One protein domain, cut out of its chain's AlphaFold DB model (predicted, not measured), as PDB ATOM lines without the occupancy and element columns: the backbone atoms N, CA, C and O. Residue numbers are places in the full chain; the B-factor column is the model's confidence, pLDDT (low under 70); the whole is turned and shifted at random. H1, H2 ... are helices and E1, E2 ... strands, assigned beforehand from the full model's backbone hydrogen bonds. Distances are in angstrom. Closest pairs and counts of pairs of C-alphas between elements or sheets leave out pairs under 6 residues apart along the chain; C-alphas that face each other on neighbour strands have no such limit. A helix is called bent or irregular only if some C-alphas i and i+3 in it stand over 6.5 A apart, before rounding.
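This is residues 5 to 91, 114 to 135 and 147 to 175 of the 187 residues of an uncharacterized protein of Bacteroidetes bacterium (UniProt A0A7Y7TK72). A twisted sheet of five strands is covered in part on one face, over E1, E2 and E3, by H1b and H2, and from this body a long helical arm, H1a, sticks out with its residues 5 to 25. H1a and H1b are the two arms of one bent helix, H1, shaped like an L. The printed part has 138 residues with two named helices and five named strands, in the order H1 E1 E2 E3 E4 E5 H2; the sheet runs E1 - E2 - E3 - E4 - E5, all antiparallel. The class is mixed, helices and strands, and the whole is loose, with a radius of gyration of the C-alphas of 19.5 A and spans of 71 by 38 by 21 A.

Start at residue 5 with H1, residues 5 to 59, assigned as one helix by its hydrogen bonds but bent: C-alphas 39 and 42 are 7.9 A apart. Its arms H1a, residues 5 to 39, and H1b, residues 42 to 59, are about perpendicular, at 82 degrees. Next come E1, residues 72 to 76, and E2, residues 86 to 91, an antiparallel hairpin; look for N 73 and O 89, 2.8 A apart. E3, residues 114 to 121, is antiparallel to E2, with N 86 and O 119 at 2.8 A, and forms a hairpin with E4, residues 127 to 135, where N 118 and O 131 are 2.7 A apart. E5, residues 149 to 157, is the edge strand beside E4, with N 128 and O 156 at 2.8 A. H1a only grazes the sheet with its residues 32 to 37; the closest C-alphas of H1a and E3 are those of Ala 33 and Ile 121, 6.0 A apart. H1b and H2, residues 163 to 174, are on the same face, making two layers, helices on one face of a sheet. Their heights over the sheet are 9.4 A and 10.8 A, and both run along the strands, at 19 and 2 degrees to E2 on the local plane. H1b and H2 touch, closest at the C-alphas of Leu 51 and Ala 166, 5.9 A, at a steep tilt of 39 degrees, the same way. In H1a, H1b and H2 every O i to N i+4 pair is within hydrogen-bond range.

Find C-alpha 5 at (188.290, 254.758, 187.230); from there H1a runs 51.4 A to C-alpha 39 at (181.509, 205.421, 200.080). H1b measures 25.6 A, E1 13.7 A, E2 17.1 A, E3 23.4 A, E4 26.4 A and E5 26.1 A. H2 runs 16.4 A to C-alpha 174 at (169.855, 213.070, 228.659).

The C-alphas of Glu 6 and Glu 64 are the two farthest apart, at 71.5 A. Residues 92 to 113 and 136 to 146 are not printed; the gaps are 4.5 A from C-alpha 91 to 114 and 6.8 A from C-alpha 135 to 147. The link from H1 to E1 is long, 12 residues. The mean pLDDT of the printed part is 89.8, and residues 67 and 147 are under 70.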
ATOM      1  N   LEU A   5     189.133 255.797 187.837       82.56
ATOM      2  CA  LEU A   5     188.290 254.758 187.230       82.56
ATOM      3  C   LEU A   5     189.037 253.428 187.056       82.56
ATOM      4  O   LEU A   5     188.503 252.380 187.401       82.56
ATOM      5  N   GLU A   6     190.290 253.471 186.601       82.69
ATOM      6  CA  GLU A   6     191.130 252.274 186.435       82.69
ATOM      7  C   GLU A   6     191.452 251.631 187.793       82.69
ATOM      8  O   GLU A   6     191.563 250.411 187.906       82.69
ATOM      9  N   GLU A   7     191.588 252.441 188.849       84.38
ATOM     10  CA  GLU A   7     191.793 251.945 190.214       84.38
ATOM     11  C   GLU A   7     190.552 251.224 190.765       84.38
ATOM     12  O   GLU A   7     190.703 250.213 191.455       84.38
ATOM     13  N   ILE A   8     189.344 251.701 190.442       86.50
ATOM     14  CA  ILE A   8     188.080 251.042 190.812       86.50
ATOM     15  C   ILE A   8     187.918 249.727 190.048       86.50
ATOM     16  O   ILE A   8     187.679 248.694 190.672       86.50
ATOM     17  N   GLU A   9     188.125 249.729 188.730       82.06
ATOM     18  CA  GLU A   9     188.026 248.518 187.905       82.06
ATOM     19  C   GLU A   9     189.022 247.437 188.358       82.06
ATOM     20  O   GLU A   9     188.666 246.264 188.485       82.06
ATOM     21  N   GLU A  10     190.262 247.811 188.695       85.69
ATOM     22  CA  GLU A  10     191.236 246.865 189.251       85.69
ATOM     23  C   GLU A  10     190.822 246.315 190.621       85.69
ATOM     24  O   GLU A  10     191.158 245.173 190.951       85.69
ATOM     25  N   GLN A  11     190.140 247.105 191.452       82.94
ATOM     26  CA  GLN A  11     189.629 246.639 192.741       82.94
ATOM     27  C   GLN A  11     188.457 245.672 192.565       82.94
ATOM     28  O   GLN A  11     188.446 244.631 193.227       82.94
ATOM     29  N   GLU A  12     187.525 245.962 191.661       83.88
ATOM     30  CA  GLU A  12     186.396 245.082 191.347       83.88
ATOM     31  C   GLU A  12     186.877 243.748 190.772       83.88
ATOM     32  O   GLU A  12     186.535 242.695 191.310       83.88
ATOM     33  N   GLN A  13     187.792 243.765 189.796       85.56
ATOM     34  CA  GLN A  13     188.380 242.540 189.239       85.56
ATOM     35  C   GLN A  13     189.110 241.707 190.301       85.56
ATOM     36  O   GLN A  13     189.022 240.475 190.318       85.56
ATOM     37  N   LYS A  14     189.823 242.357 191.233       83.44
ATOM     38  CA  LYS A  14     190.458 241.662 192.364       83.44
ATOM     39  C   LYS A  14     189.417 241.037 193.291       83.44
ATOM     40  O   LYS A  14     189.617 239.903 193.730       83.44
ATOM     41  N   GLN A  15     188.324 241.736 193.594       81.62
ATOM     42  CA  GLN A  15     187.245 241.204 194.429       81.62
ATOM     43  C   GLN A  15     186.521 240.033 193.759       81.62
ATOM     44  O   GLN A  15     186.295 239.006 194.405       81.62
ATOM     45  N   GLU A  16     186.229 240.131 192.465       85.31
ATOM     46  CA  GLU A  16     185.634 239.046 191.686       85.31
ATOM     47  C   GLU A  16     186.544 237.821 191.647       85.31
ATOM     48  O   GLU A  16     186.103 236.715 191.968       85.31
ATOM     49  N   ALA A  17     187.838 238.006 191.376       82.44
ATOM     50  CA  ALA A  17     188.806 236.915 191.381       82.44
ATOM     51  C   ALA A  17     188.924 236.243 192.763       82.44
ATOM     52  O   ALA A  17     189.077 235.020 192.859       82.44
ATOM     53  N   LEU A  18     188.844 237.009 193.857       83.25
ATOM     54  CA  LEU A  18     188.819 236.467 195.220       83.25
ATOM     55  C   LEU A  18     187.532 235.673 195.493       83.25
ATOM     56  O   LEU A  18     187.602 234.575 196.054       83.25
ATOM     57  N   SER A  19     186.383 236.190 195.056       85.19
ATOM     58  CA  SER A  19     185.079 235.528 195.160       85.19
ATOM     59  C   SER A  19     185.051 234.215 194.376       85.19
ATOM     60  O   SER A  19     184.662 233.171 194.903       85.19
ATOM     61  N   GLU A  20     185.564 234.214 193.147       87.81
ATOM     62  CA  GLU A  20     185.641 233.022 192.307       87.81
ATOM     63  C   GLU A  20     186.560 231.955 192.921       87.81
ATOM     64  O   GLU A  20     186.211 230.773 192.983       87.81
ATOM     65  N   ARG A  21     187.714 232.367 193.465       87.56
ATOM     66  CA  ARG A  21     188.614 231.470 194.208       87.56
ATOM     67  C   ARG A  21     187.928 230.865 195.433       87.56
ATOM     68  O   ARG A  21     188.116 229.677 195.700       87.56
ATOM     69  N   ALA A  22     187.141 231.645 196.174       85.56
ATOM     70  CA  ALA A  22     186.380 231.145 197.317       85.56
ATOM     71  C   ALA A  22     185.324 230.117 196.882       85.56
ATOM     72  O   ALA A  22     185.292 229.014 197.433       85.56
ATOM     73  N   ARG A  23     184.547 230.416 195.832       87.25
ATOM     74  CA  ARG A  23     183.555 229.495 195.248       87.25
ATOM     75  C   ARG A  23     184.193 228.179 194.805       87.25
ATOM     76  O   ARG A  23     183.711 227.114 195.181       87.25
ATOM     77  N   LYS A  24     185.328 228.241 194.099       90.44
ATOM     78  CA  LYS A  24     186.104 227.058 193.688       90.44
ATOM     79  C   LYS A  24     186.534 226.210 194.889       90.44
ATOM     80  O   LYS A  24     186.372 224.994 194.875       90.44
ATOM     81  N   ARG A  25     187.024 226.831 195.968       88.06
ATOM     82  CA  ARG A  25     187.408 226.110 197.199       88.06
ATOM     83  C   ARG A  25     186.221 225.425 197.876       88.06
ATOM     84  O   ARG A  25     186.378 224.312 198.374       88.06
ATOM     85  N   ILE A  26     185.062 226.079 197.920       88.00
ATOM     86  CA  ILE A  26     183.834 225.515 198.499       88.00
ATOM     87  C   ILE A  26     183.369 224.321 197.666       88.00
ATOM     88  O   ILE A  26     183.088 223.266 198.228       88.00
ATOM     89  N   GLN A  27     183.374 224.455 196.341       89.94
ATOM     90  CA  GLN A  27     182.982 223.390 195.424       89.94
ATOM     91  C   GLN A  27     183.862 222.141 195.581       89.94
ATOM     92  O   GLN A  27     183.343 221.044 195.764       89.94
ATOM     93  N   VAL A  28     185.185 222.311 195.655       91.75
ATOM     94  CA  VAL A  28     186.110 221.191 195.906       91.75
ATOM     95  C   VAL A  28     185.818 220.503 197.245       91.75
ATOM     96  O   VAL A  28     185.912 219.282 197.352       91.75
ATOM     97  N   LYS A  29     185.460 221.258 198.292       89.62
ATOM     98  CA  LYS A  29     185.084 220.670 199.589       89.62
ATOM     99  C   LYS A  29     183.780 219.879 199.503       89.62
ATOM    100  O   LYS A  29     183.732 218.780 200.050       89.62
ATOM    101  N   LYS A  30     182.768 220.406 198.803       91.00
ATOM    102  CA  LYS A  30     181.498 219.707 198.550       91.00
ATOM    103  C   LYS A  30     181.733 218.378 197.852       91.00
ATOM    104  O   LYS A  30     181.244 217.355 198.304       91.00
ATOM    105  N   GLU A  31     182.522 218.389 196.783       93.31
ATOM    106  CA  GLU A  31     182.814 217.192 195.993       93.31
ATOM    107  C   GLU A  31     183.523 216.122 196.823       93.31
ATOM    108  O   GLU A  31     183.165 214.948 196.754       93.31
ATOM    109  N   LYS A  32     184.476 216.524 197.670       93.81
ATOM    110  CA  LYS A  32     185.162 215.604 198.584       93.81
ATOM    111  C   LYS A  32     184.224 215.010 199.635       93.81
ATOM    112  O   LYS A  32     184.235 213.797 199.829       93.81
ATOM    113  N   ALA A  33     183.397 215.836 200.277       92.50
ATOM    114  CA  ALA A  33     182.413 215.363 201.249       92.50
ATOM    115  C   ALA A  33     181.369 214.441 200.592       92.50
ATOM    116  O   ALA A  33     181.040 213.393 201.139       92.50
ATOM    117  N   ALA A  34     180.914 214.772 199.380       93.12
ATOM    118  CA  ALA A  34     179.993 213.945 198.606       93.12
ATOM    119  C   ALA A  34     180.619 212.601 198.201       93.12
ATOM    120  O   ALA A  34     179.961 211.566 198.289       93.12
ATOM    121  N   ALA A  35     181.894 212.590 197.804       94.62
ATOM    122  CA  ALA A  35     182.623 211.359 197.514       94.62
ATOM    123  C   ALA A  35     182.761 210.476 198.766       94.62
ATOM    124  O   ALA A  35     182.519 209.272 198.693       94.62
ATOM    125  N   ASN A  36     183.073 211.077 199.918       94.94
ATOM    126  CA  ASN A  36     183.135 210.372 201.197       94.94
ATOM    127  C   ASN A  36     181.768 209.801 201.599       94.94
ATOM    128  O   ASN A  36     181.664 208.626 201.948       94.94
ATOM    129  N   TYR A  37     180.695 210.584 201.451       94.44
ATOM    130  CA  TYR A  37     179.332 210.107 201.687       94.44
ATOM    131  C   TYR A  37     178.949 208.963 200.751       94.44
ATOM    132  O   TYR A  37     178.343 207.992 201.181       94.44
ATOM    133  N   LYS A  38     179.337 209.013 199.476       94.31
ATOM    134  CA  LYS A  38     179.038 207.926 198.537       94.31
ATOM    135  C   LYS A  38     179.647 206.593 198.984       94.31
ATOM    136  O   LYS A  38     179.043 205.550 198.760       94.31
ATOM    137  N   GLN A  39     180.825 206.624 199.608       94.75
ATOM    138  CA  GLN A  39     181.509 205.421 200.080       94.75
ATOM    139  C   GLN A  39     181.038 204.972 201.472       94.75
ATOM    140  O   GLN A  39     180.860 203.778 201.700       94.75
ATOM    141  N   ASN A  40     180.818 205.915 202.392       94.44
ATOM    142  CA  ASN A  40     180.595 205.634 203.817       94.44
ATOM    143  C   ASN A  40     179.192 206.010 204.324       94.44
ATOM    144  O   ASN A  40     178.868 205.784 205.491       94.44
ATOM    145  N   GLY A  41     178.335 206.552 203.462       92.25
ATOM    146  CA  GLY A  41     177.031 207.110 203.819       92.25
ATOM    147  C   GLY A  41     176.096 206.108 204.468       92.25
ATOM    148  O   GLY A  41     175.448 206.439 205.449       92.25
ATOM    149  N   ASN A  42     176.131 204.845 204.041       95.44
ATOM    150  CA  ASN A  42     175.334 203.795 204.675       95.44
ATOM    151  C   ASN A  42     175.674 203.620 206.167       95.44
ATOM    152  O   ASN A  42     174.767 203.445 206.980       95.44
ATOM    153  N   LYS A  43     176.963 203.690 206.548       95.12
ATOM    154  CA  LYS A  43     177.383 203.627 207.961       95.12
ATOM    155  C   LYS A  43     176.865 204.853 208.722       95.12
ATOM    156  O   LYS A  43     176.285 204.698 209.796       95.12
ATOM    157  N   PHE A  44     177.027 206.043 208.136       95.94
ATOM    158  CA  PHE A  44     176.529 207.302 208.698       95.94
ATOM    159  C   PHE A  44     175.017 207.256 208.951       95.94
ATOM    160  O   PHE A  44     174.565 207.419 210.080       95.94
ATOM    161  N   ASP A  45     174.239 206.965 207.911       95.75
ATOM    162  CA  ASP A  45     172.779 207.000 207.936       95.75
ATOM    163  C   ASP A  45     172.215 205.943 208.885       95.75
ATOM    164  O   ASP A  45     171.251 206.206 209.609       95.75
ATOM    165  N   THR A  46     172.851 204.769 208.955       96.38
ATOM    166  CA  THR A  46     172.494 203.725 209.925       96.38
ATOM    167  C   THR A  46     172.697 204.218 211.356       96.38
ATOM    168  O   THR A  46     171.808 204.070 212.195       96.38
ATOM    169  N   PHE A  47     173.842 204.839 211.643       96.88
ATOM    170  CA  PHE A  47     174.144 205.379 212.966       96.88
ATOM    171  C   PHE A  47     173.189 206.516 213.361       96.88
ATOM    172  O   PHE A  47     172.605 206.489 214.447       96.88
ATOM    173  N   ILE A  48     172.946 207.469 212.458       96.31
ATOM    174  CA  ILE A  48     172.002 208.572 212.674       96.31
ATOM    175  C   ILE A  48     170.574 208.048 212.875       96.31
ATOM    176  O   ILE A  48     169.855 208.519 213.759       96.31
ATOM    177  N   SER A  49     170.161 207.033 212.116       95.62
ATOM    178  CA  SER A  49     168.853 206.389 212.285       95.62
ATOM    179  C   SER A  49     168.715 205.732 213.660       95.62
ATOM    180  O   SER A  49     167.681 205.896 214.310       95.62
ATOM    181  N   LYS A  50     169.762 205.052 214.149       95.19
ATOM    182  CA  LYS A  50     169.791 204.497 215.512       95.19
ATOM    183  C   LYS A  50     169.668 205.590 216.574       95.19
ATOM    184  O   LYS A  50     168.835 205.461 217.470       95.19
ATOM    185  N   LEU A  51     170.421 206.685 216.447       95.38
ATOM    186  CA  LEU A  51     170.302 207.831 217.354       95.38
ATOM    187  C   LEU A  51     168.879 208.394 217.365       95.38
ATOM    188  O   LEU A  51     168.316 208.592 218.436       95.38
ATOM    189  N   ASN A  52     168.252 208.569 216.202       94.88
ATOM    190  CA  ASN A  52     166.866 209.031 216.114       94.88
ATOM    191  C   ASN A  52     165.878 208.080 216.805       94.88
ATOM    192  O   ASN A  52     164.929 208.531 217.447       94.88
ATOM    193  N   ILE A  53     166.089 206.764 216.706       95.31
ATOM    194  CA  ILE A  53     165.282 205.774 217.433       95.31
ATOM    195  C   ILE A  53     165.466 205.945 218.944       95.31
ATOM    196  O   ILE A  53     164.479 205.943 219.679       95.31
ATOM    197  N   PHE A  54     166.700 206.115 219.421       93.50
ATOM    198  CA  PHE A  54     166.963 206.340 220.841       93.50
ATOM    199  C   PHE A  54     166.374 207.655 221.343       93.50
ATOM    200  O   PHE A  54     165.724 207.649 222.383       93.50
ATOM    201  N   VAL A  55     166.493 208.745 220.583       93.56
ATOM    202  CA  VAL A  55     165.847 210.027 220.899       93.56
ATOM    203  C   VAL A  55     164.341 209.845 221.070       93.56
ATOM    204  O   VAL A  55     163.785 210.271 222.079       93.56
ATOM    205  N   LYS A  56     163.677 209.143 220.140       93.06
ATOM    206  CA  LYS A  56     162.237 208.853 220.244       93.06
ATOM    207  C   LYS A  56     161.895 208.061 221.505       93.06
ATOM    208  O   LYS A  56     160.940 208.410 222.192       93.06
ATOM    209  N   LYS A  57     162.675 207.022 221.827       91.62
ATOM    210  CA  LYS A  57     162.477 206.219 223.046       91.62
ATOM    211  C   LYS A  57     162.630 207.071 224.305       91.62
ATOM    212  O   LYS A  57     161.761 207.042 225.167       91.62
ATOM    213  N   VAL A  58     163.692 207.865 224.380       89.88
ATOM    214  CA  VAL A  58     163.999 208.714 225.534       89.88
ATOM    215  C   VAL A  58     162.947 209.812 225.721       89.88
ATOM    216  O   VAL A  58     162.490 210.039 226.835       89.88
ATOM    217  N   ASN A  59     162.484 210.441 224.638       90.62
ATOM    218  CA  ASN A  59     161.418 211.444 224.708       90.62
ATOM    219  C   ASN A  59     160.044 210.839 225.053       90.62
ATOM    220  O   ASN A  59     159.181 211.560 225.549       90.62
ATOM    221  N   SER A  60     159.832 209.537 224.814       90.50
ATOM    222  CA  SER A  60     158.596 208.834 225.192       90.50
ATOM    223  C   SER A  60     158.515 208.455 226.674       90.50
ATOM    224  O   SER A  60     157.458 208.018 227.127       90.50
ATOM    225  N   LEU A  61     159.605 208.623 227.431       88.62
ATOM    226  CA  LEU A  61     159.625 208.332 228.862       88.62
ATOM    227  C   LEU A  61     158.720 209.302 229.650       88.62
ATOM    228  O   LEU A  61     158.577 210.476 229.265       88.62
ATOM    229  N   PRO A  62     158.131 208.852 230.774       86.56
ATOM    230  CA  PRO A  62     157.378 209.716 231.678       86.56
ATOM    231  C   PRO A  62     158.189 210.941 232.122       86.56
ATOM    232  O   PRO A  62     159.412 210.891 232.230       86.56
ATOM    233  N   GLU A  63     157.511 212.059 232.400       80.25
ATOM    234  CA  GLU A  63     158.175 213.314 232.799       80.25
ATOM    235  C   GLU A  63     159.039 213.156 234.063       80.25
ATOM    236  O   GLU A  63     160.095 213.777 234.166       80.25
ATOM    237  N   GLU A  64     158.634 212.275 234.980       81.69
ATOM    238  CA  GLU A  64     159.372 211.958 236.208       81.69
ATOM    239  C   GLU A  64     160.776 211.405 235.914       81.69
ATOM    240  O   GLU A  64     161.755 211.832 236.528       81.69
ATOM    241  N   GLU A  65     160.898 210.530 234.914       79.50
ATOM    242  CA  GLU A  65     162.177 209.956 234.475       79.50
ATOM    243  C   GLU A  65     162.995 210.942 233.624       79.50
ATOM    244  O   GLU A  65     164.221 210.849 233.538       79.50
ATOM    245  N   ARG A  66     162.333 211.946 233.036       76.31
ATOM    246  CA  ARG A  66     162.949 213.035 232.261       76.31
ATOM    247  C   ARG A  66     163.342 214.243 233.115       76.31
ATOM    248  O   ARG A  66     163.693 215.289 232.580       76.31
ATOM    249  N   ALA A  67     163.363 214.141 234.443       67.94
ATOM    250  CA  ALA A  67     163.709 215.269 235.318       67.94
ATOM    251  C   ALA A  67     165.066 215.940 234.975       67.94
ATOM    252  O   ALA A  67     165.304 217.115 235.290       67.94
ATOM    253  N   GLU A  68     165.974 215.215 234.310       73.12
ATOM    254  CA  GLU A  68     167.275 215.727 233.893       73.12
ATOM    255  C   GLU A  68     167.297 216.504 232.571       73.12
ATOM    256  O   GLU A  68     168.188 217.335 232.385       73.12
ATOM    257  N   PHE A  69     166.313 216.331 231.691       76.50
ATOM    258  CA  PHE A  69     166.269 216.958 230.371       76.50
ATOM    259  C   PHE A  69     164.819 217.077 229.893       76.50
ATOM    260  O   PHE A  69     164.021 216.174 230.069       76.50
ATOM    261  N   ILE A  70     164.450 218.188 229.255       76.56
ATOM    262  CA  ILE A  70     163.052 218.352 228.815       76.56
ATOM    263  C   ILE A  70     162.770 217.433 227.624       76.56
ATOM    264  O   ILE A  70     161.904 216.567 227.667       76.56
ATOM    265  N   GLU A  71     163.517 217.634 226.550       85.81
ATOM    266  CA  GLU A  71     163.379 216.904 225.301       85.81
ATOM    267  C   GLU A  71     164.729 216.944 224.593       85.81
ATOM    268  O   GLU A  71     165.479 217.926 224.723       85.81
ATOM    269  N   ILE A  72     165.040 215.872 223.875       92.06
ATOM    270  CA  ILE A  72     166.157 215.837 222.943       92.06
ATOM    271  C   ILE A  72     165.600 216.123 221.547       92.06
ATOM    272  O   ILE A  72     164.783 215.364 221.033       92.06
ATOM    273  N   ASP A  73     166.043 217.222 220.945       92.94
ATOM    274  CA  ASP A  73     165.728 217.593 219.567       92.94
ATOM    275  C   ASP A  73     166.739 216.948 218.611       92.94
ATOM    276  O   ASP A  73     167.936 216.887 218.915       92.94
ATOM    277  N   ALA A  74     166.262 216.499 217.454       94.25
ATOM    278  CA  ALA A  74     167.056 215.897 216.394       94.25
ATOM    279  C   ALA A  74     166.633 216.491 215.049       94.25
ATOM    280  O   ALA A  74     165.481 216.364 214.633       94.25
ATOM    281  N   ARG A  75     167.568 217.136 214.350       94.31
ATOM    282  CA  ARG A  75     167.282 217.818 213.083       94.31
ATOM    283  C   ARG A  75     168.419 217.694 212.086       94.31
ATOM    284  O   ARG A  75     169.590 217.831 212.436       94.31
ATOM    285  N   LEU A  76     168.054 217.510 210.824       92.31
ATOM    286  CA  LEU A  76     168.973 217.661 209.705       92.31
ATOM    287  C   LEU A  76     169.106 219.153 209.386       92.31
ATOM    288  O   LEU A  76     168.106 219.865 209.289       92.31
ATOM    289  N   LYS A  77     170.337 219.637 209.252       90.88
ATOM    290  CA  LYS A  77     170.636 221.024 208.915       90.88
ATOM    291  C   LYS A  77     171.331 221.074 207.564       90.88
ATOM    292  O   LYS A  77     172.404 220.508 207.384       90.88
ATOM    293  N   GLU A  78     170.746 221.814 206.635       86.31
ATOM    294  CA  GLU A  78     171.404 222.117 205.371       86.31
ATOM    295  C   GLU A  78     172.567 223.082 205.617       86.31
ATOM    296  O   GLU A  78     172.455 224.068 206.356       86.31
ATOM    297  N   THR A  79     173.718 222.766 205.034       86.19
ATOM    298  CA  THR A  79     174.924 223.587 205.128       86.19
ATOM    299  C   THR A  79     175.363 224.010 203.746       86.19
ATOM    300  O   THR A  79     175.082 223.346 202.749       86.19
ATOM    301  N   GLU A  80     176.144 225.088 203.696       81.00
ATOM    302  CA  GLU A  80     176.773 225.520 202.454       81.00
ATOM    303  C   GLU A  80     177.651 224.423 201.841       81.00
ATOM    304  O   GLU A  80     177.839 224.440 200.636       81.00
ATOM    305  N   PHE A  81     178.150 223.456 202.621       79.75
ATOM    306  CA  PHE A  81     179.031 222.377 202.159       79.75
ATOM    307  C   PHE A  81     178.312 221.055 201.832       79.75
ATOM    308  O   PHE A  81     178.990 220.113 201.434       79.75
ATOM    309  N   ASP A  82     176.984 220.972 201.995       83.12
ATOM    310  CA  ASP A  82     176.165 219.751 201.822       83.12
ATOM    311  C   ASP A  82     176.768 218.491 202.482       83.12
ATOM    312  O   ASP A  82     176.781 217.388 201.942       83.12
ATOM    313  N   ASN A  83     177.292 218.655 203.695       87.19
ATOM    314  CA  ASN A  83     177.988 217.604 204.445       87.19
ATOM    315  C   ASN A  83     177.058 216.751 205.331       87.19
ATOM    316  O   ASN A  83     177.518 216.160 206.310       87.19
ATOM    317  N   LYS A  84     175.753 216.725 205.015       91.12
ATOM    318  CA  LYS A  84     174.702 216.000 205.760       91.12
ATOM    319  C   LYS A  84     174.733 216.256 207.274       91.12
ATOM    320  O   LYS A  84     174.603 215.339 208.082       91.12
ATOM    321  N   LEU A  85     174.904 217.525 207.654       93.94
ATOM    322  CA  LEU A  85     175.001 217.940 209.050       93.94
ATOM    323  C   LEU A  85     173.735 217.565 209.830       93.94
ATOM    324  O   LEU A  85     172.667 218.137 209.617       93.94
ATOM    325  N   THR A  86     173.869 216.653 210.784       95.81
ATOM    326  CA  THR A  86     172.796 216.268 211.701       95.81
ATOM    327  C   THR A  86     173.089 216.822 213.086       95.81
ATOM    328  O   THR A  86     174.203 216.709 213.592       95.81
ATOM    329  N   VAL A  87     172.087 217.448 213.696       96.31
ATOM    330  CA  VAL A  87     172.208 218.133 214.982       96.31
ATOM    331  C   VAL A  87     171.308 217.454 215.995       96.31
ATOM    332  O   VAL A  87     170.102 217.357 215.772       96.31
ATOM    333  N   PHE A  88     171.885 217.072 217.130       96.00
ATOM    334  CA  PHE A  88     171.139 216.637 218.303       96.00
ATOM    335  C   PHE A  88     171.364 217.629 219.432       96.00
ATOM    336  O   PHE A  88     172.491 218.074 219.664       96.00
ATOM    337  N   SER A  89     170.305 218.010 220.136       94.38
ATOM    338  CA  SER A  89     170.431 218.962 221.232       94.38
ATOM    339  C   SER A  89     169.483 218.672 222.372       94.38
ATOM    340  O   SER A  89     168.369 218.211 222.161       94.38
ATOM    341  N   SER A  90     169.913 218.990 223.584       92.94
ATOM    342  CA  SER A  90     169.074 218.934 224.771       92.94
ATOM    343  C   SER A  90     169.237 220.210 225.583       92.94
ATOM    344  O   SER A  90     170.234 220.941 225.479       92.94
ATOM    345  N   SER A  91     168.226 220.533 226.387       89.06
ATOM    346  CA  SER A  91     168.355 221.640 227.324       89.06
ATOM    347  C   SER A  91     167.623 221.411 228.635       89.06
ATOM    348  O   SER A  91     166.540 220.826 228.679       89.06
ATOM    349  N   ILE A 114     172.521 224.039 227.926       89.69
ATOM    350  CA  ILE A 114     172.301 223.560 226.563       89.69
ATOM    351  C   ILE A 114     173.459 222.648 226.182       89.69
ATOM    352  O   ILE A 114     174.616 223.045 226.314       89.69
ATOM    353  N   ARG A 115     173.124 221.472 225.662       91.31
ATOM    354  CA  ARG A 115     174.055 220.534 225.043       91.31
ATOM    355  C   ARG A 115     173.698 220.397 223.580       91.31
ATOM    356  O   ARG A 115     172.521 220.270 223.245       91.31
ATOM    357  N   VAL A 116     174.697 220.445 222.716       93.62
ATOM    358  CA  VAL A 116     174.520 220.239 221.282       93.62
ATOM    359  C   VAL A 116     175.650 219.364 220.785       93.62
ATOM    360  O   VAL A 116     176.805 219.630 221.100       93.62
ATOM    361  N   ILE A 117     175.315 218.351 220.001       95.31
ATOM    362  CA  ILE A 117     176.276 217.564 219.241       95.31
ATOM    363  C   ILE A 117     175.912 217.640 217.760       95.31
ATOM    364  O   ILE A 117     174.738 217.588 217.381       95.31
ATOM    365  N   TYR A 118     176.928 217.809 216.933       95.88
ATOM    366  CA  TYR A 118     176.832 217.898 215.494       95.88
ATOM    367  C   TYR A 118     177.604 216.737 214.889       95.88
ATOM    368  O   TYR A 118     178.744 216.477 215.267       95.88
ATOM    369  N   PHE A 119     176.975 216.079 213.927       96.25
ATOM    370  CA  PHE A 119     177.585 215.060 213.094       96.25
ATOM    371  C   PHE A 119     177.611 215.567 211.670       96.25
ATOM    372  O   PHE A 119     176.562 215.905 211.124       96.25
ATOM    373  N   SER A 120     178.780 215.589 211.052       95.88
ATOM    374  CA  SER A 120     178.887 215.830 209.621       95.88
ATOM    375  C   SER A 120     179.946 214.965 208.975       95.88
ATOM    376  O   SER A 120     180.852 214.448 209.619       95.88
ATOM    377  N   ILE A 121     179.826 214.818 207.668       95.62
ATOM    378  CA  ILE A 121     180.781 214.063 206.872       95.62
ATOM    379  C   ILE A 121     181.993 214.950 206.616       95.62
ATOM    380  O   ILE A 121     181.844 216.055 206.083       95.62
ATOM    381  N   SER A 122     183.181 214.467 206.985       94.50
ATOM    382  CA  SER A 122     184.407 215.219 206.740       94.50
ATOM    383  C   SER A 122     184.717 215.254 205.241       94.50
ATOM    384  O   SER A 122     184.360 214.367 204.457       94.50
ATOM    385  N   LYS A 123     185.438 216.301 204.840       93.31
ATOM    386  CA  LYS A 123     186.111 216.392 203.536       93.31
ATOM    387  C   LYS A 123     187.199 215.317 203.368       93.31
ATOM    388  O   LYS A 123     187.661 215.103 202.249       93.31
ATOM    389  N   GLU A 124     187.679 214.733 204.463       93.38
ATOM    390  CA  GLU A 124     188.688 213.679 204.461       93.38
ATOM    391  C   GLU A 124     188.021 212.314 204.312       93.38
ATOM    392  O   GLU A 124     187.034 212.007 204.978       93.38
ATOM    393  N   MET A 125     188.541 211.502 203.392       93.00
ATOM    394  CA  MET A 125     187.942 210.214 203.057       93.00
ATOM    395  C   MET A 125     187.996 209.261 204.251       93.00
ATOM    396  O   MET A 125     189.045 209.122 204.872       93.00
ATOM    397  N   GLY A 126     186.884 208.585 204.544       93.62
ATOM    398  CA  GLY A 126     186.820 207.633 205.655       93.62
ATOM    399  C   GLY A 126     186.667 208.282 207.032       93.62
ATOM    400  O   GLY A 126     186.613 207.556 208.024       93.62
ATOM    401  N   LYS A 127     186.507 209.610 207.094       95.56
ATOM    402  CA  LYS A 127     186.348 210.340 208.350       95.56
ATOM    403  C   LYS A 127     185.010 211.057 208.495       95.56
ATOM    404  O   LYS A 127     184.343 211.402 207.514       95.56
ATOM    405  N   ILE A 128     184.664 211.332 209.745       95.62
ATOM    406  CA  ILE A 128     183.516 212.109 210.200       95.62
ATOM    407  C   ILE A 128     183.968 213.225 211.131       95.62
ATOM    408  O   ILE A 128     184.896 213.059 211.918       95.62
ATOM    409  N   ASP A 129     183.250 214.336 211.069       95.62
ATOM    410  CA  ASP A 129     183.382 215.436 212.009       95.62
ATOM    411  C   ASP A 129     182.312 215.284 213.095       95.62
ATOM    412  O   ASP A 129     181.109 215.253 212.804       95.62
ATOM    413  N   ILE A 130     182.753 215.205 214.350       95.19
ATOM    414  CA  ILE A 130     181.898 215.248 215.536       95.19
ATOM    415  C   ILE A 130     182.254 216.498 216.332       95.19
ATOM    416  O   ILE A 130     183.355 216.627 216.866       95.19
ATOM    417  N   GLU A 131     181.306 217.418 216.445       94.50
ATOM    418  CA  GLU A 131     181.448 218.639 217.237       94.50
ATOM    419  C   GLU A 131     180.482 218.571 218.415       94.50
ATOM    420  O   GLU A 131     179.297 218.326 218.212       94.50
ATOM    421  N   TYR A 132     180.938 218.824 219.639       92.00
ATOM    422  CA  TYR A 132     180.030 219.002 220.769       92.00
ATOM    423  C   TYR A 132     180.259 220.329 221.481       92.00
ATOM    424  O   TYR A 132     181.379 220.825 221.631       92.00
ATOM    425  N   LYS A 133     179.144 220.920 221.907       91.94
ATOM    426  CA  LYS A 133     179.066 222.209 222.582       91.94
ATOM    427  C   LYS A 133     178.218 222.090 223.833       91.94
ATOM    428  O   LYS A 133     177.076 221.634 223.782       91.94
ATOM    429  N   GLU A 134     178.758 222.573 224.940       90.06
ATOM    430  CA  GLU A 134     178.048 222.716 226.205       90.06
ATOM    431  C   GLU A 134     178.035 224.190 226.595       90.06
ATOM    432  O   GLU A 134     179.081 224.834 226.655       90.06
ATOM    433  N   LYS A 135     176.845 224.742 226.844       88.88
ATOM    434  CA  LYS A 135     176.672 226.160 227.162       88.88
ATOM    435  C   LYS A 135     175.768 226.367 228.363       88.88
ATOM    436  O   LYS A 135     174.642 225.869 228.407       88.88
ATOM    437  N   SER A 147     179.242 233.101 230.743       65.62
ATOM    438  CA  SER A 147     178.733 231.813 230.288       65.62
ATOM    439  C   SER A 147     179.919 230.873 230.125       65.62
ATOM    440  O   SER A 147     180.810 231.146 229.323       65.62
ATOM    441  N   LYS A 148     179.950 229.781 230.892       72.06
ATOM    442  CA  LYS A 148     180.889 228.696 230.617       72.06
ATOM    443  C   LYS A 148     180.450 228.035 229.318       72.06
ATOM    444  O   LYS A 148     179.290 227.627 229.199       72.06
ATOM    445  N   GLU A 149     181.367 227.996 228.364       82.06
ATOM    446  CA  GLU A 149     181.196 227.332 227.083       82.06
ATOM    447  C   GLU A 149     182.339 226.337 226.914       82.06
ATOM    448  O   GLU A 149     183.511 226.690 227.048       82.06
ATOM    449  N   SER A 150     181.977 225.087 226.673       86.44
ATOM    450  CA  SER A 150     182.908 224.029 226.313       86.44
ATOM    451  C   SER A 150     182.627 223.652 224.871       86.44
ATOM    452  O   SER A 150     181.473 223.429 224.507       86.44
ATOM    453  N   HIS A 151     183.669 223.624 224.051       90.50
ATOM    454  CA  HIS A 151     183.558 223.377 222.624       90.50
ATOM    455  C   HIS A 151     184.708 222.485 222.185       90.50
ATOM    456  O   HIS A 151     185.873 222.826 222.394       90.50
ATOM    457  N   PHE A 152     184.361 221.358 221.577       90.56
ATOM    458  CA  PHE A 152     185.324 220.404 221.065       90.56
ATOM    459  C   PHE A 152     184.888 219.922 219.685       90.56
ATOM    460  O   PHE A 152     183.702 219.693 219.447       90.56
ATOM    461  N   LEU A 153     185.867 219.773 218.797       92.94
ATOM    462  CA  LEU A 153     185.702 219.286 217.436       92.94
ATOM    463  C   LEU A 153     186.689 218.144 217.227       92.94
ATOM    464  O   LEU A 153     187.891 218.322 217.431       92.94
ATOM    465  N   TYR A 154     186.173 216.998 216.810       93.06
ATOM    466  CA  TYR A 154     186.956 215.813 216.508       93.06
ATOM    467  C   TYR A 154     186.715 215.398 215.070       93.06
ATOM    468  O   TYR A 154     185.577 215.380 214.608       93.06
ATOM    469  N   GLU A 155     187.791 215.012 214.403       95.25
ATOM    470  CA  GLU A 155     187.740 214.344 213.112       95.25
ATOM    471  C   GLU A 155     188.197 212.897 213.326       95.25
ATOM    472  O   GLU A 155     189.310 212.659 213.799       95.25
ATOM    473  N   LEU A 156     187.309 211.935 213.076       94.69
ATOM    474  CA  LEU A 156     187.463 210.540 213.506       94.69
ATOM    475  C   LEU A 156     187.076 209.583 212.383       94.69
ATOM    476  O   LEU A 156     186.305 209.948 211.501       94.69
ATOM    477  N   ASP A 157     187.568 208.349 212.431       95.19
ATOM    478  CA  ASP A 157     187.227 207.330 211.438       95.19
ATOM    479  C   ASP A 157     185.793 206.818 211.609       95.19
ATOM    480  O   ASP A 157     185.282 206.715 212.722       95.19
ATOM    481  N   PHE A 158     185.137 206.422 210.515       92.88
ATOM    482  CA  PHE A 158     183.761 205.895 210.554       92.88
ATOM    483  C   PHE A 158     183.562 204.686 211.477       92.88
ATOM    484  O   PHE A 158     182.435 204.413 211.885       92.88
ATOM    485  N   ASP A 159     184.625 203.953 211.798       92.81
ATOM    486  CA  ASP A 159     184.544 202.747 212.621       92.81
ATOM    487  C   ASP A 159     184.176 203.044 214.079       92.81
ATOM    488  O   ASP A 159     183.674 202.162 214.775       92.81
ATOM    489  N   ILE A 160     184.298 204.302 214.521       93.38
ATOM    490  CA  ILE A 160     183.810 204.712 215.841       93.38
ATOM    491  C   ILE A 160     182.280 204.750 215.930       93.38
ATOM    492  O   ILE A 160     181.749 204.840 217.036       93.38
ATOM    493  N   LEU A 161     181.561 204.732 214.795       93.62
ATOM    494  CA  LEU A 161     180.097 204.829 214.729       93.62
ATOM    495  C   LEU A 161     179.428 203.520 215.161       93.62
ATOM    496  O   LEU A 161     178.738 202.844 214.396       93.62
ATOM    497  N   THR A 162     179.638 203.165 216.420       94.75
ATOM    498  CA  THR A 162     179.127 201.954 217.042       94.75
ATOM    499  C   THR A 162     177.843 202.234 217.807       94.75
ATOM    500  O   THR A 162     177.486 203.367 218.134       94.75
ATOM    501  N   GLU A 163     177.125 201.167 218.131       92.38
ATOM    502  CA  GLU A 163     175.949 201.266 218.989       92.38
ATOM    503  C   GLU A 163     176.296 201.762 220.397       92.38
ATOM    504  O   GLU A 163     175.554 202.553 220.973       92.38
ATOM    505  N   GLU A 164     177.464 201.379 220.912       91.94
ATOM    506  CA  GLU A 164     177.972 201.865 222.192       91.94
ATOM    507  C   GLU A 164     178.155 203.388 222.187       91.94
ATOM    508  O   GLU A 164     177.714 204.065 223.119       91.94
ATOM    509  N   LEU A 165     178.741 203.948 221.123       92.56
ATOM    510  CA  LEU A 165     178.869 205.397 220.986       92.56
ATOM    511  C   LEU A 165     177.488 206.069 220.965       92.56
ATOM    512  O   LEU A 165     177.292 207.075 221.647       92.56
ATOM    513  N   ALA A 166     176.520 205.501 220.239       93.19
ATOM    514  CA  ALA A 166     175.157 206.027 220.203       93.19
ATOM    515  C   ALA A 166     174.513 206.058 221.602       93.19
ATOM    516  O   ALA A 166     173.930 207.075 221.982       93.19
ATOM    517  N   TYR A 167     174.682 205.000 222.401       90.69
ATOM    518  CA  TYR A 167     174.240 204.979 223.800       90.69
ATOM    519  C   TYR A 167     174.933 206.046 224.648       90.69
ATOM    520  O   TYR A 167     174.262 206.775 225.379       90.69
ATOM    521  N   ARG A 168     176.258 206.190 224.526       90.62
ATOM    522  CA  ARG A 168     177.027 207.212 225.258       90.62
ATOM    523  C   ARG A 168     176.555 208.627 224.926       90.62
ATOM    524  O   ARG A 168     176.396 209.437 225.833       90.62
ATOM    525  N   ILE A 169     176.287 208.919 223.654       91.81
ATOM    526  CA  ILE A 169     175.778 210.227 223.214       91.81
ATOM    527  C   ILE A 169     174.401 210.503 223.804       91.81
ATOM    528  O   ILE A 169     174.160 211.599 224.303       91.81
ATOM    529  N   ILE A 170     173.496 209.527 223.758       91.62
ATOM    530  CA  ILE A 170     172.140 209.688 224.289       91.62
ATOM    531  C   ILE A 170     172.173 209.881 225.799       91.62
ATOM    532  O   ILE A 170     171.525 210.799 226.297       91.62
ATOM    533  N   ASN A 171     172.983 209.096 226.508       88.44
ATOM    534  CA  ASN A 171     173.196 209.279 227.936       88.44
ATOM    535  C   ASN A 171     173.763 210.664 228.231       88.44
ATOM    536  O   ASN A 171     173.236 211.331 229.103       88.44
ATOM    537  N   TRP A 172     174.749 211.147 227.472       88.44
ATOM    538  CA  TRP A 172     175.284 212.499 227.648       88.44
ATOM    539  C   TRP A 172     174.259 213.599 227.328       88.44
ATOM    540  O   TRP A 172     174.220 214.633 227.996       88.44
ATOM    541  N   LEU A 173     173.400 213.412 226.325       89.38
ATOM    542  CA  LEU A 173     172.331 214.363 226.009       89.38
ATOM    543  C   LEU A 173     171.257 214.383 227.105       89.38
ATOM    544  O   LEU A 173     170.787 215.465 227.458       89.38
ATOM    545  N   ALA A 174     170.900 213.225 227.656       84.94
ATOM    546  CA  ALA A 174     169.855 213.070 228.659       84.94
ATOM    547  C   ALA A 174     170.341 213.399 230.083       84.94
ATOM    548  O   ALA A 174     169.807 214.281 230.755       84.94
ATOM    549  N   PHE A 175     171.400 212.740 230.530       75.69
ATOM    550  CA  PHE A 175     171.864 212.713 231.911       75.69
ATOM    551  C   PHE A 175     173.269 213.314 232.005       75.69
ATOM    552  O   PHE A 175     174.094 213.190 231.103       75.69
TER     553      PHE A 175